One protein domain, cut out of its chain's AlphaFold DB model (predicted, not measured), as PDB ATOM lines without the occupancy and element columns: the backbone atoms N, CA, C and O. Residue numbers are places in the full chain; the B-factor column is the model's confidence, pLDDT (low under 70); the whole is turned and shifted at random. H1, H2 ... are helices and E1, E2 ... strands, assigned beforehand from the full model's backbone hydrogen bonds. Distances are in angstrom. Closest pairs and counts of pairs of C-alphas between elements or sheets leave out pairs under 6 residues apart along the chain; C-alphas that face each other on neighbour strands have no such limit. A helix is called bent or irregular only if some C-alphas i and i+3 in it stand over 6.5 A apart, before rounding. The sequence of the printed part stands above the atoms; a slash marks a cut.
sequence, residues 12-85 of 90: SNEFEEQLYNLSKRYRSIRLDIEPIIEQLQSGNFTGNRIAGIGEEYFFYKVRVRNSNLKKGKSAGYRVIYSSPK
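AT A GLANCE: This is residues 12 to 85 of the 90 residues of an uncharacterized protein of Calothrix sp. NIES-4105 (UniProt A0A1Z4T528). A long two-stranded hairpin, E2 and E3, with the short strand E1 added along E2, makes a three-stranded sheet; helix H2 covers one face of it slantwise, and the opposite face has no named helix over it. H1 joins H2 through a tight turn in a helical hairpin that opens like a V, and H1 lies off the sheet, apart from its strands. The printed part has 74 residues, with two named helices and then three named strands, in the order H1, H2, E1, E2, E3; the class is mixed, helices and strands, and the sheet E1 - E2 - E3 is antiparallel throughout. The whole is compact, with a radius of gyration of the C-alphas of 13.0 A, and it spans 38 by 25 by 25 A, the two farthest C-alphas lying in the links before and after E2.

HOW THE PARTS SIT: Start with H1, residues 13 to 25, and go on to H2, residues 29 to 41. The two touch, and the closest C-alphas are those of Ser 23 and Ile 29, 5.9 A apart. H1 touches H2 with residues 19 to 23 alone, and H2 touches H1 with residues 29 to 30 alone. They run opposite ways at a shallow tilt of 34.9 degrees, only just short of steep. In their backbones, 8 of 9 O i to N i+4 pairs of H1 and 7 of 9 of H2 are within hydrogen-bond range. H2 is irregular, but only just: C-alphas 32 and 35 are 7.0 A apart. Next look at E1, residues 48 to 50, E2, residues 57 to 64, and E3, residues 77 to 84. They form a meander, each strand the antiparallel neighbour of the one before, with E1 and E3 as edge strands. In the hairpin of E1 and E2, N 48 and O 61 are 2.9 A apart, within hydrogen-bond range, and the directions stand at 137 degrees. In the hairpin of E2 and E3, N 60 and O 81 are 2.9 A apart and N 79 and O 62 3.0 A, both within range, and the directions stand at 158 degrees. H2 is on this sheet at a height over the sheet of 9.7 A, two layers with the helix on one face. It lies over E2 and E3, slantwise to the strands, at 36 degrees to E2 on the local plane. The closest C-alphas of H2 and E2 are those of Asp 32 and Val 64, 6.9 A apart. H2 and E3 are near each other, with 8 pairs of C-alphas within 10 A. H1 is apart from E1, E2 and E3, and it is only just not on the sheet, with 4 pairs of C-alphas within 10 A.

IN THESE COORDINATES: Find C-alpha 13 at (-9.559, 44.307, -32.730); from there H1 runs 19.4 A to C-alpha 25. H2 covers 18.6 A from C-alpha 29 to C-alpha 41 at (-24.307, 38.064, -22.179). E1 has three residues. E2 runs 21.8 A from C-alpha 57 to C-alpha 64, and E3 runs 23.3 A from C-alpha 77 to C-alpha 84 at (-21.287, 51.448, -19.821).

THE WHOLE: The two C-alphas farthest apart are those of Glu 55 and Lys 70, at 39.4 A. The printed part, residues 12 to 85, has no cut. The link from H1 to H2 is tight, those from H2 to E1 and from E1 to E2 are short, and that from E2 to E3, residues 65 to 76, is long. The mean pLDDT of the printed part is 94.5, and no printed residue is under 70.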
ATOM      1  N   SER A  12     -13.031  44.047 -29.293       97.38
ATOM      2  CA  SER A  12     -12.071  44.973 -29.896       97.38
ATOM      3  C   SER A  12     -11.106  44.219 -30.810       97.38
ATOM      4  O   SER A  12     -10.720  43.101 -30.460       97.38
ATOM      5  N   ASN A  13     -10.595  44.872 -31.854       98.00
ATOM      6  CA  ASN A  13      -9.559  44.307 -32.730       98.00
ATOM      7  C   ASN A  13      -8.363  43.741 -31.937       98.00
ATOM      8  O   ASN A  13      -7.948  42.611 -32.172       98.00
ATOM      9  N   GLU A  14      -7.880  44.471 -30.921       97.81
ATOM     10  CA  GLU A  14      -6.775  44.031 -30.052       97.81
ATOM     11  C   GLU A  14      -7.068  42.680 -29.377       97.81
ATOM     12  O   GLU A  14      -6.220  41.792 -29.318       97.81
ATOM     13  N   PHE A  15      -8.293  42.500 -28.878       97.81
ATOM     14  CA  PHE A  15      -8.714  41.252 -28.246       97.81
ATOM     15  C   PHE A  15      -8.719  40.096 -29.249       97.81
ATOM     16  O   PHE A  15      -8.207  39.020 -28.937       97.81
ATOM     17  N   GLU A  16      -9.263  40.307 -30.446       97.81
ATOM     18  CA  GLU A  16      -9.322  39.275 -31.483       97.81
ATOM     19  C   GLU A  16      -7.923  38.867 -31.959       97.81
ATOM     20  O   GLU A  16      -7.624  37.673 -32.053       97.81
ATOM     21  N   GLU A  17      -7.036  39.841 -32.181       98.31
ATOM     22  CA  GLU A  17      -5.648  39.611 -32.581       98.31
ATOM     23  C   GLU A  17      -4.860  38.854 -31.504       98.31
ATOM     24  O   GLU A  17      -4.186  37.855 -31.796       98.31
ATOM     25  N   GLN A  18      -4.970  39.272 -30.239       97.94
ATOM     26  CA  GLN A  18      -4.321  38.582 -29.125       97.94
ATOM     27  C   GLN A  18      -4.876  37.169 -28.932       97.94
ATOM     28  O   GLN A  18      -4.100  36.226 -28.744       97.94
ATOM     29  N   LEU A  19      -6.198  36.995 -29.015       97.44
ATOM     30  CA  LEU A  19      -6.842  35.690 -28.916       97.44
ATOM     31  C   LEU A  19      -6.363  34.764 -30.036       97.44
ATOM     32  O   LEU A  19      -5.998  33.615 -29.773       97.44
ATOM     33  N   TYR A  20      -6.301  35.264 -31.272       97.75
ATOM     34  CA  TYR A  20      -5.778  34.523 -32.414       97.75
ATOM     35  C   TYR A  20      -4.323  34.100 -32.187       97.75
ATOM     36  O   TYR A  20      -4.000  32.913 -32.298       97.75
ATOM     37  N   ASN A  21      -3.450  35.025 -31.793       98.06
ATOM     38  CA  ASN A  21      -2.042  34.726 -31.548       98.06
ATOM     39  C   ASN A  21      -1.837  33.715 -30.413       98.06
ATOM     40  O   ASN A  21      -1.073  32.759 -30.568       98.06
ATOM     41  N   LEU A  22      -2.557  33.864 -29.299       97.19
ATOM     42  CA  LEU A  22      -2.485  32.931 -28.177       97.19
ATOM     43  C   LEU A  22      -3.061  31.558 -28.530       97.19
ATOM     44  O   LEU A  22      -2.511  30.549 -28.087       97.19
ATOM     45  N   SER A  23      -4.100  31.496 -29.369       97.38
ATOM     46  CA  SER A  23      -4.728  30.234 -29.781       97.38
ATOM     47  C   SER A  23      -3.777  29.300 -30.533       97.38
ATOM     48  O   SER A  23      -3.911  28.081 -30.434       97.38
ATOM     49  N   LYS A  24      -2.753  29.841 -31.212       97.38
ATOM     50  CA  LYS A  24      -1.706  29.044 -31.874       97.38
ATOM     51  C   LYS A  24      -0.958  28.150 -30.877       97.38
ATOM     52  O   LYS A  24      -0.658  26.994 -31.187       97.38
ATOM     53  N   ARG A  25      -0.688  28.675 -29.675       96.88
ATOM     54  CA  ARG A  25       0.048  27.994 -28.596       96.88
ATOM     55  C   ARG A  25      -0.872  27.281 -27.606       96.88
ATOM     56  O   ARG A  25      -0.567  26.171 -27.182       96.88
ATOM     57  N   TYR A  26      -1.975  27.914 -27.230       97.56
ATOM     58  CA  TYR A  26      -2.906  27.431 -26.217       97.56
ATOM     59  C   TYR A  26      -4.241  27.092 -26.873       97.56
ATOM     60  O   TYR A  26      -5.137  27.925 -26.992       97.56
ATOM     61  N   ARG A  27      -4.353  25.846 -27.342       96.25
ATOM     62  CA  ARG A  27      -5.475  25.384 -28.171       96.25
ATOM     63  C   ARG A  27      -6.832  25.441 -27.462       96.25
ATOM     64  O   ARG A  27      -7.850  25.481 -28.139       96.25
ATOM     65  N   SER A  28      -6.844  25.494 -26.131       97.38
ATOM     66  CA  SER A  28      -8.067  25.564 -25.323       97.38
ATOM     67  C   SER A  28      -8.497  26.994 -24.991       97.38
ATOM     68  O   SER A  28      -9.529  27.156 -24.358       97.38
ATOM     69  N   ILE A  29      -7.769  28.036 -25.422       97.62
ATOM     70  CA  ILE A  29      -8.055  29.418 -24.996       97.62
ATOM     71  C   ILE A  29      -9.478  29.890 -25.327       97.62
ATOM     72  O   ILE A  29     -10.064  30.627 -24.543       97.62
ATOM     73  N   ARG A  30     -10.051  29.456 -26.458       97.19
ATOM     74  CA  ARG A  30     -11.430  29.811 -26.827       97.19
ATOM     75  C   ARG A  30     -12.428  29.222 -25.826       97.19
ATOM     76  O   ARG A  30     -13.206  29.975 -25.258       97.19
ATOM     77  N   LEU A  31     -12.292  27.929 -25.526       97.88
ATOM     78  CA  LEU A  31     -13.092  27.231 -24.510       97.88
ATOM     79  C   LEU A  31     -12.867  27.800 -23.102       97.88
ATOM     80  O   LEU A  31     -13.789  27.860 -22.302       97.88
ATOM     81  N   ASP A  32     -11.642  28.229 -22.786       97.31
ATOM     82  CA  ASP A  32     -11.320  28.825 -21.486       97.31
ATOM     83  C   ASP A  32     -12.018  30.186 -21.285       97.31
ATOM     84  O   ASP A  32     -12.326  30.557 -20.152       97.31
ATOM     85  N   ILE A  33     -12.236  30.948 -22.367       96.81
ATOM     86  CA  ILE A  33     -12.816  32.301 -22.332       96.81
ATOM     87  C   ILE A  33     -14.336  32.291 -22.529       96.81
ATOM     88  O   ILE A  33     -15.006  33.175 -22.001       96.81
ATOM     89  N   GLU A  34     -14.887  31.308 -23.236       97.12
ATOM     90  CA  GLU A  34     -16.319  31.194 -23.541       97.12
ATOM     91  C   GLU A  34     -17.242  31.353 -22.315       97.12
ATOM     92  O   GLU A  34     -18.129  32.206 -22.378       97.12
ATOM     93  N   PRO A  35     -16.967  30.741 -21.141       96.12
ATOM     94  CA  PRO A  35     -17.788  30.956 -19.945       96.12
ATOM     95  C   PRO A  35     -17.821  32.410 -19.457       96.12
ATOM     96  O   PRO A  35     -18.757  32.821 -18.777       96.12
ATOM     97  N   ILE A  36     -16.787  33.205 -19.758       96.12
ATOM     98  CA  ILE A  36     -16.782  34.635 -19.431       96.12
ATOM     99  C   ILE A  36     -17.726  35.383 -20.369       96.12
ATOM    100  O   ILE A  36     -18.456  36.251 -19.911       96.12
ATOM    101  N   ILE A  37     -17.743  35.040 -21.658       95.56
ATOM    102  CA  ILE A  37     -18.629  35.670 -22.643       95.56
ATOM    103  C   ILE A  37     -20.095  35.375 -22.297       95.56
ATOM    104  O   ILE A  37     -20.891  36.308 -22.241       95.56
ATOM    105  N   GLU A  38     -20.428  34.125 -21.966       94.81
ATOM    106  CA  GLU A  38     -21.781  33.721 -21.547       94.81
ATOM    107  C   GLU A  38     -22.246  34.463 -20.279       94.81
ATOM    108  O   GLU A  38     -23.386  34.931 -20.186       94.81
ATOM    109  N   GLN A  39     -21.352  34.639 -19.298       93.06
ATOM    110  CA  GLN A  39     -21.647  35.441 -18.106       93.06
ATOM    111  C   GLN A  39     -21.924  36.906 -18.458       93.06
ATOM    112  O   GLN A  39     -22.877  37.486 -17.948       93.06
ATOM    113  N   LEU A  40     -21.149  37.503 -19.362       93.38
ATOM    114  CA  LEU A  40     -21.393  38.882 -19.790       93.38
ATOM    115  C   LEU A  40     -22.717  39.026 -20.549       93.38
ATOM    116  O   LEU A  40     -23.446  39.984 -20.307       93.38
ATOM    117  N   GLN A  41     -23.053  38.069 -21.416       92.56
ATOM    118  CA  GLN A  41     -24.307  38.064 -22.179       92.56
ATOM    119  C   GLN A  41     -25.548  37.946 -21.284       92.56
ATOM    120  O   GLN A  41     -26.579  38.535 -21.597       92.56
ATOM    121  N   SER A  42     -25.425  37.245 -20.152       90.75
ATOM    122  CA  SER A  42     -26.464  37.140 -19.113       90.75
ATOM    123  C   SER A  42     -26.485  38.320 -18.128       90.75
ATOM    124  O   SER A  42     -27.230  38.300 -17.150       90.75
ATOM    125  N   GLY A  43     -25.665  39.356 -18.343       89.44
ATOM    126  CA  GLY A  43     -25.587  40.519 -17.453       89.44
ATOM    127  C   GLY A  43     -24.795  40.299 -16.165       89.44
ATOM    128  O   GLY A  43     -24.758  41.176 -15.300       89.44
ATOM    129  N   ASN A  44     -24.110  39.164 -16.035       91.44
ATOM    130  CA  ASN A  44     -23.225  38.884 -14.917       91.44
ATOM    131  C   ASN A  44     -21.815  39.449 -15.170       91.44
ATOM    132  O   ASN A  44     -20.905  38.773 -15.660       91.44
ATOM    133  N   PHE A  45     -21.621  40.715 -14.796       91.81
ATOM    134  CA  PHE A  45     -20.327  41.395 -14.874       91.81
ATOM    135  C   PHE A  45     -19.372  40.928 -13.758       91.81
ATOM    136  O   PHE A  45     -19.380  41.441 -12.640       91.81
ATOM    137  N   THR A  46     -18.517  39.947 -14.067       91.56
ATOM    138  CA  THR A  46     -17.541  39.365 -13.125       91.56
ATOM    139  C   THR A  46     -16.146  40.006 -13.192       91.56
ATOM    140  O   THR A  46     -15.740  40.573 -14.206       91.56
ATOM    141  N   GLY A  47     -15.350  39.841 -12.133       94.75
ATOM    142  CA  GLY A  47     -13.944  40.249 -12.072       94.75
ATOM    143  C   GLY A  47     -13.673  41.462 -11.188       94.75
ATOM    144  O   GLY A  47     -14.561  42.047 -10.579       94.75
ATOM    145  N   ASN A  48     -12.398  41.840 -11.100       95.81
ATOM    146  CA  ASN A  48     -11.984  42.967 -10.272       95.81
ATOM    147  C   ASN A  48     -12.164  44.271 -11.042       95.81
ATOM    148  O   ASN A  48     -11.596  44.421 -12.127       95.81
ATOM    149  N   ARG A  49     -12.878  45.230 -10.451       93.38
ATOM    150  CA  ARG A  49     -13.011  46.578 -11.004       93.38
ATOM    151  C   ARG A  49     -11.653  47.288 -11.022       93.38
ATOM    152  O   ARG A  49     -10.929  47.290 -10.026       93.38
ATOM    153  N   ILE A  50     -11.313  47.893 -12.154       94.19
ATOM    154  CA  ILE A  50     -10.164  48.783 -12.312       94.19
ATOM    155  C   ILE A  50     -10.677  50.209 -12.081       94.19
ATOM    156  O   ILE A  50     -11.524  50.699 -12.827       94.19
ATOM    157  N   ALA A  51     -10.225  50.846 -11.003       90.81
ATOM    158  CA  ALA A  51     -10.617  52.207 -10.646       90.81
ATOM    159  C   ALA A  51      -9.717  53.256 -11.322       90.81
ATOM    160  O   ALA A  51      -8.621  52.937 -11.778       90.81
ATOM    161  N   GLY A  52     -10.178  54.511 -11.346       87.31
ATOM    162  CA  GLY A  52      -9.398  55.652 -11.843       87.31
ATOM    163  C   GLY A  52      -9.337  55.785 -13.367       87.31
ATOM    164  O   GLY A  52      -8.488  56.512 -13.866       87.31
ATOM    165  N   ILE A  53     -10.207  55.085 -14.106       86.06
ATOM    166  CA  ILE A  53     -10.250  55.120 -15.572       86.06
ATOM    167  C   ILE A  53     -11.688  55.358 -16.034       86.06
ATOM    168  O   ILE A  53     -12.563  54.540 -15.754       86.06
ATOM    169  N   GLY A  54     -11.894  56.450 -16.776       80.50
ATOM    170  CA  GLY A  54     -13.155  56.786 -17.437       80.50
ATOM    171  C   GLY A  54     -14.279  57.247 -16.500       80.50
ATOM    172  O   GLY A  54     -14.447  56.768 -15.376       80.50
ATOM    173  N   GLU A  55     -15.097  58.175 -16.991       84.44
ATOM    174  CA  GLU A  55     -16.258  58.689 -16.252       84.44
ATOM    175  C   GLU A  55     -17.554  57.944 -16.587       84.44
ATOM    176  O   GLU A  55     -18.433  57.848 -15.736       84.44
ATOM    177  N   GLU A  56     -17.645  57.319 -17.760       91.62
ATOM    178  CA  GLU A  56     -18.890  56.711 -18.261       91.62
ATOM    179  C   GLU A  56     -18.868  55.180 -18.301       91.62
ATOM    180  O   GLU A  56     -19.903  54.541 -18.493       91.62
ATOM    181  N   TYR A  57     -17.701  54.576 -18.068       93.19
ATOM    182  CA  TYR A  57     -17.497  53.133 -18.169       93.19
ATOM    183  C   TYR A  57     -16.981  52.543 -16.860       93.19
ATOM    184  O   TYR A  57     -16.279  53.192 -16.079       93.19
ATOM    185  N   PHE A  58     -17.321  51.281 -16.627       93.69
ATOM    186  CA  PHE A  58     -16.625  50.430 -15.678       93.69
ATOM    187  C   PHE A  58     -15.672  49.517 -16.432       93.69
ATOM    188  O   PHE A  58     -16.059  48.896 -17.416       93.69
ATOM    189  N   PHE A  59     -14.439  49.422 -15.942       95.38
ATOM    190  CA  PHE A  59     -13.425  48.511 -16.455       95.38
ATOM    191  C   PHE A  59     -13.227  47.365 -15.474       95.38
ATOM    192  O   PHE A  59     -13.133  47.580 -14.263       95.38
ATOM    193  N   TYR A  60     -13.114  46.153 -16.002       95.94
ATOM    194  CA  TYR A  60     -12.998  44.935 -15.212       95.94
ATOM    195  C   TYR A  60     -11.803  44.107 -15.657       95.94
ATOM    196  O   TYR A  60     -11.391  44.130 -16.815       95.94
ATOM    197  N   LYS A  61     -11.257  43.335 -14.717       96.50
ATOM    198  CA  LYS A  61     -10.190  42.366 -14.953       96.50
ATOM    199  C   LYS A  61     -10.588  40.999 -14.422       96.50
ATOM    200  O   LYS A  61     -10.687  40.802 -13.207       96.50
ATOM    201  N   VAL A  62     -10.705  40.031 -15.322       97.38
ATOM    202  CA  VAL A  62     -11.023  38.636 -15.005       97.38
ATOM    203  C   VAL A  62      -9.768  37.780 -15.112       97.38
ATOM    204  O   VAL A  62      -9.010  37.866 -16.078       97.38
ATOM    205  N   ARG A  63      -9.529  36.936 -14.104       96.19
ATOM    206  CA  ARG A  63      -8.443  35.944 -14.113       96.19
ATOM    207  C   ARG A  63      -8.986  34.615 -14.620       96.19
ATOM    208  O   ARG A  63      -9.660  33.903 -13.872       96.19
ATOM    209  N   VAL A  64      -8.656  34.284 -15.860       96.25
ATOM    210  CA  VAL A  64      -9.115  33.067 -16.534       96.25
ATOM    211  C   VAL A  64      -8.038  31.997 -16.414       96.25
ATOM    212  O   VAL A  64      -6.848  32.274 -16.575       96.25
ATOM    213  N   ARG A  65      -8.425  30.767 -16.070       96.38
ATOM    214  CA  ARG A  65      -7.483  29.643 -16.038       96.38
ATOM    215  C   ARG A  65      -7.032  29.342 -17.469       96.38
ATOM    216  O   ARG A  65      -7.844  29.364 -18.375       96.38
ATOM    217  N   ASN A  66      -5.751  29.035 -17.649       97.44
ATOM    218  CA  ASN A  66      -5.266  28.440 -18.890       97.44
ATOM    219  C   ASN A  66      -5.289  26.919 -18.723       97.44
ATOM    220  O   ASN A  66      -4.465  26.380 -17.980       97.44
ATOM    221  N   SER A  67      -6.232  26.236 -19.369       96.19
ATOM    222  CA  SER A  67      -6.397  24.784 -19.221       96.19
ATOM    223  C   SER A  67      -5.277  23.985 -19.886       96.19
ATOM    224  O   SER A  67      -5.025  22.845 -19.500       96.19
ATOM    225  N   ASN A  68      -4.534  24.586 -20.822       96.44
ATOM    226  CA  ASN A  68      -3.341  23.965 -21.403       96.44
ATOM    227  C   ASN A  68      -2.150  23.952 -20.429       96.44
ATOM    228  O   ASN A  68      -1.191  23.210 -20.641       96.44
ATOM    229  N   LEU A  69      -2.194  24.744 -19.352       94.12
ATOM    230  CA  LEU A  69      -1.180  24.740 -18.303       94.12
ATOM    231  C   LEU A  69      -1.674  23.941 -17.090       94.12
ATOM    232  O   LEU A  69      -2.741  24.197 -16.537       94.12
ATOM    233  N   LYS A  70      -0.845  23.018 -16.584       90.75
ATOM    234  CA  LYS A  70      -1.070  22.315 -15.302       90.75
ATOM    235  C   LYS A  70      -0.774  23.226 -14.094       90.75
ATOM    236  O   LYS A  70      -0.066  22.843 -13.169       90.75
ATOM    237  N   LYS A  71      -1.249  24.474 -14.140       92.75
ATOM    238  CA  LYS A  71      -1.042  25.522 -13.131       92.75
ATOM    239  C   LYS A  71      -2.365  26.244 -12.850       92.75
ATOM    240  O   LYS A  71      -3.310  26.168 -13.631       92.75
ATOM    241  N   GLY A  72      -2.435  26.941 -11.718       88.38
ATOM    242  CA  GLY A  72      -3.607  27.738 -11.346       88.38
ATOM    243  C   GLY A  72      -3.741  29.046 -12.140       88.38
ATOM    244  O   GLY A  72      -2.937  29.362 -13.017       88.38
ATOM    245  N   LYS A  73      -4.734  29.866 -11.766       89.56
ATOM    246  CA  LYS A  73      -5.060  31.158 -12.410       89.56
ATOM    247  C   LYS A  73      -3.895  32.165 -12.449       89.56
ATOM    248  O   LYS A  73      -3.934  33.111 -13.225       89.56
ATOM    249  N   SER A  74      -2.862  31.996 -11.620       91.19
ATOM    250  CA  SER A  74      -1.655  32.841 -11.632       91.19
ATOM    251  C   SER A  74      -0.867  32.767 -12.936       91.19
ATOM    252  O   SER A  74      -0.350  33.795 -13.367       91.19
ATOM    253  N   ALA A  75      -0.850  31.600 -13.579       93.00
ATOM    254  CA  ALA A  75      -0.249  31.384 -14.893       93.00
ATOM    255  C   ALA A  75      -1.274  31.473 -16.041       93.00
ATOM    256  O   ALA A  75      -0.960  31.128 -17.175       93.00
ATOM    257  N   GLY A  76      -2.509  31.875 -15.733       95.62
ATOM    258  CA  GLY A  76      -3.603  31.971 -16.689       95.62
ATOM    259  C   GLY A  76      -3.634  33.292 -17.455       95.62
ATOM    260  O   GLY A  76      -2.684  34.079 -17.442       95.62
ATOM    261  N   TYR A  77      -4.769  33.542 -18.094       96.62
ATOM    262  CA  TYR A  77      -5.015  34.753 -18.862       96.62
ATOM    263  C   TYR A  77      -5.612  35.853 -17.988       96.62
ATOM    264  O   TYR A  77      -6.171  35.619 -16.909       96.62
ATOM    265  N   ARG A  78      -5.496  37.085 -18.475       95.88
ATOM    266  CA  ARG A  78      -6.198  38.243 -17.932       95.88
ATOM    267  C   ARG A  78      -7.080  38.777 -19.048       95.88
ATOM    268  O   ARG A  78      -6.550  39.271 -20.032       95.88
ATOM    269  N   VAL A  79      -8.389  38.637 -18.890       97.06
ATOM    270  CA  VAL A  79      -9.369  39.238 -19.800       97.06
ATOM    271  C   VAL A  79      -9.761  40.584 -19.212       97.06
ATOM    272  O   VAL A  79     -10.040  40.679 -18.013       97.06
ATOM    273  N   ILE A  80      -9.730  41.617 -20.044       96.94
ATOM    274  CA  ILE A  80     -10.157  42.968 -19.694       96.94
ATOM    275  C   ILE A  80     -11.367  43.283 -20.559       96.94
ATOM    276  O   ILE A  80     -11.347  43.024 -21.758       96.94
ATOM    277  N   TYR A  81     -12.410  43.825 -19.945       96.69
ATOM    278  CA  TYR A  81     -13.585  44.307 -20.656       96.69
ATOM    279  C   TYR A  81     -14.116  45.568 -19.978       96.69
ATOM    280  O   TYR A  81     -13.773  45.868 -18.826       96.69
ATOM    281  N   SER A  82     -14.953  46.301 -20.701       94.88
ATOM    282  CA  SER A  82     -15.649  47.473 -20.189       94.88
ATOM    283  C   SER A  82     -17.147  47.365 -20.413       94.88
ATOM    284  O   SER A  82     -17.581  46.815 -21.422       94.88
ATOM    285  N   SER A  83     -17.925  47.948 -19.509       93.06
ATOM    286  CA  SER A  83     -19.359  48.156 -19.693       93.06
ATOM    287  C   SER A  83     -19.694  49.630 -19.465       93.06
ATOM    288  O   SER A  83     -19.120  50.245 -18.559       93.06
ATOM    289  N   PRO A  84     -20.629  50.215 -20.228       91.44
ATOM    290  CA  PRO A  84     -21.287  51.448 -19.821       91.44
ATOM    291  C   PRO A  84     -21.796  51.350 -18.381       91.44
ATOM    292  O   PRO A  84     -22.329  50.314 -17.967       91.44
ATOM    293  N   LYS A  85     -21.648  52.428 -17.605       88.12
ATOM    294  CA  LYS A  85     -22.140  52.474 -16.219       88.12
ATOM    295  C   LYS A  85     -23.656  52.286 -16.132       88.12
ATOM    296  O   LYS A  85     -24.132  51.761 -15.136       88.12
TER     297      LYS A  85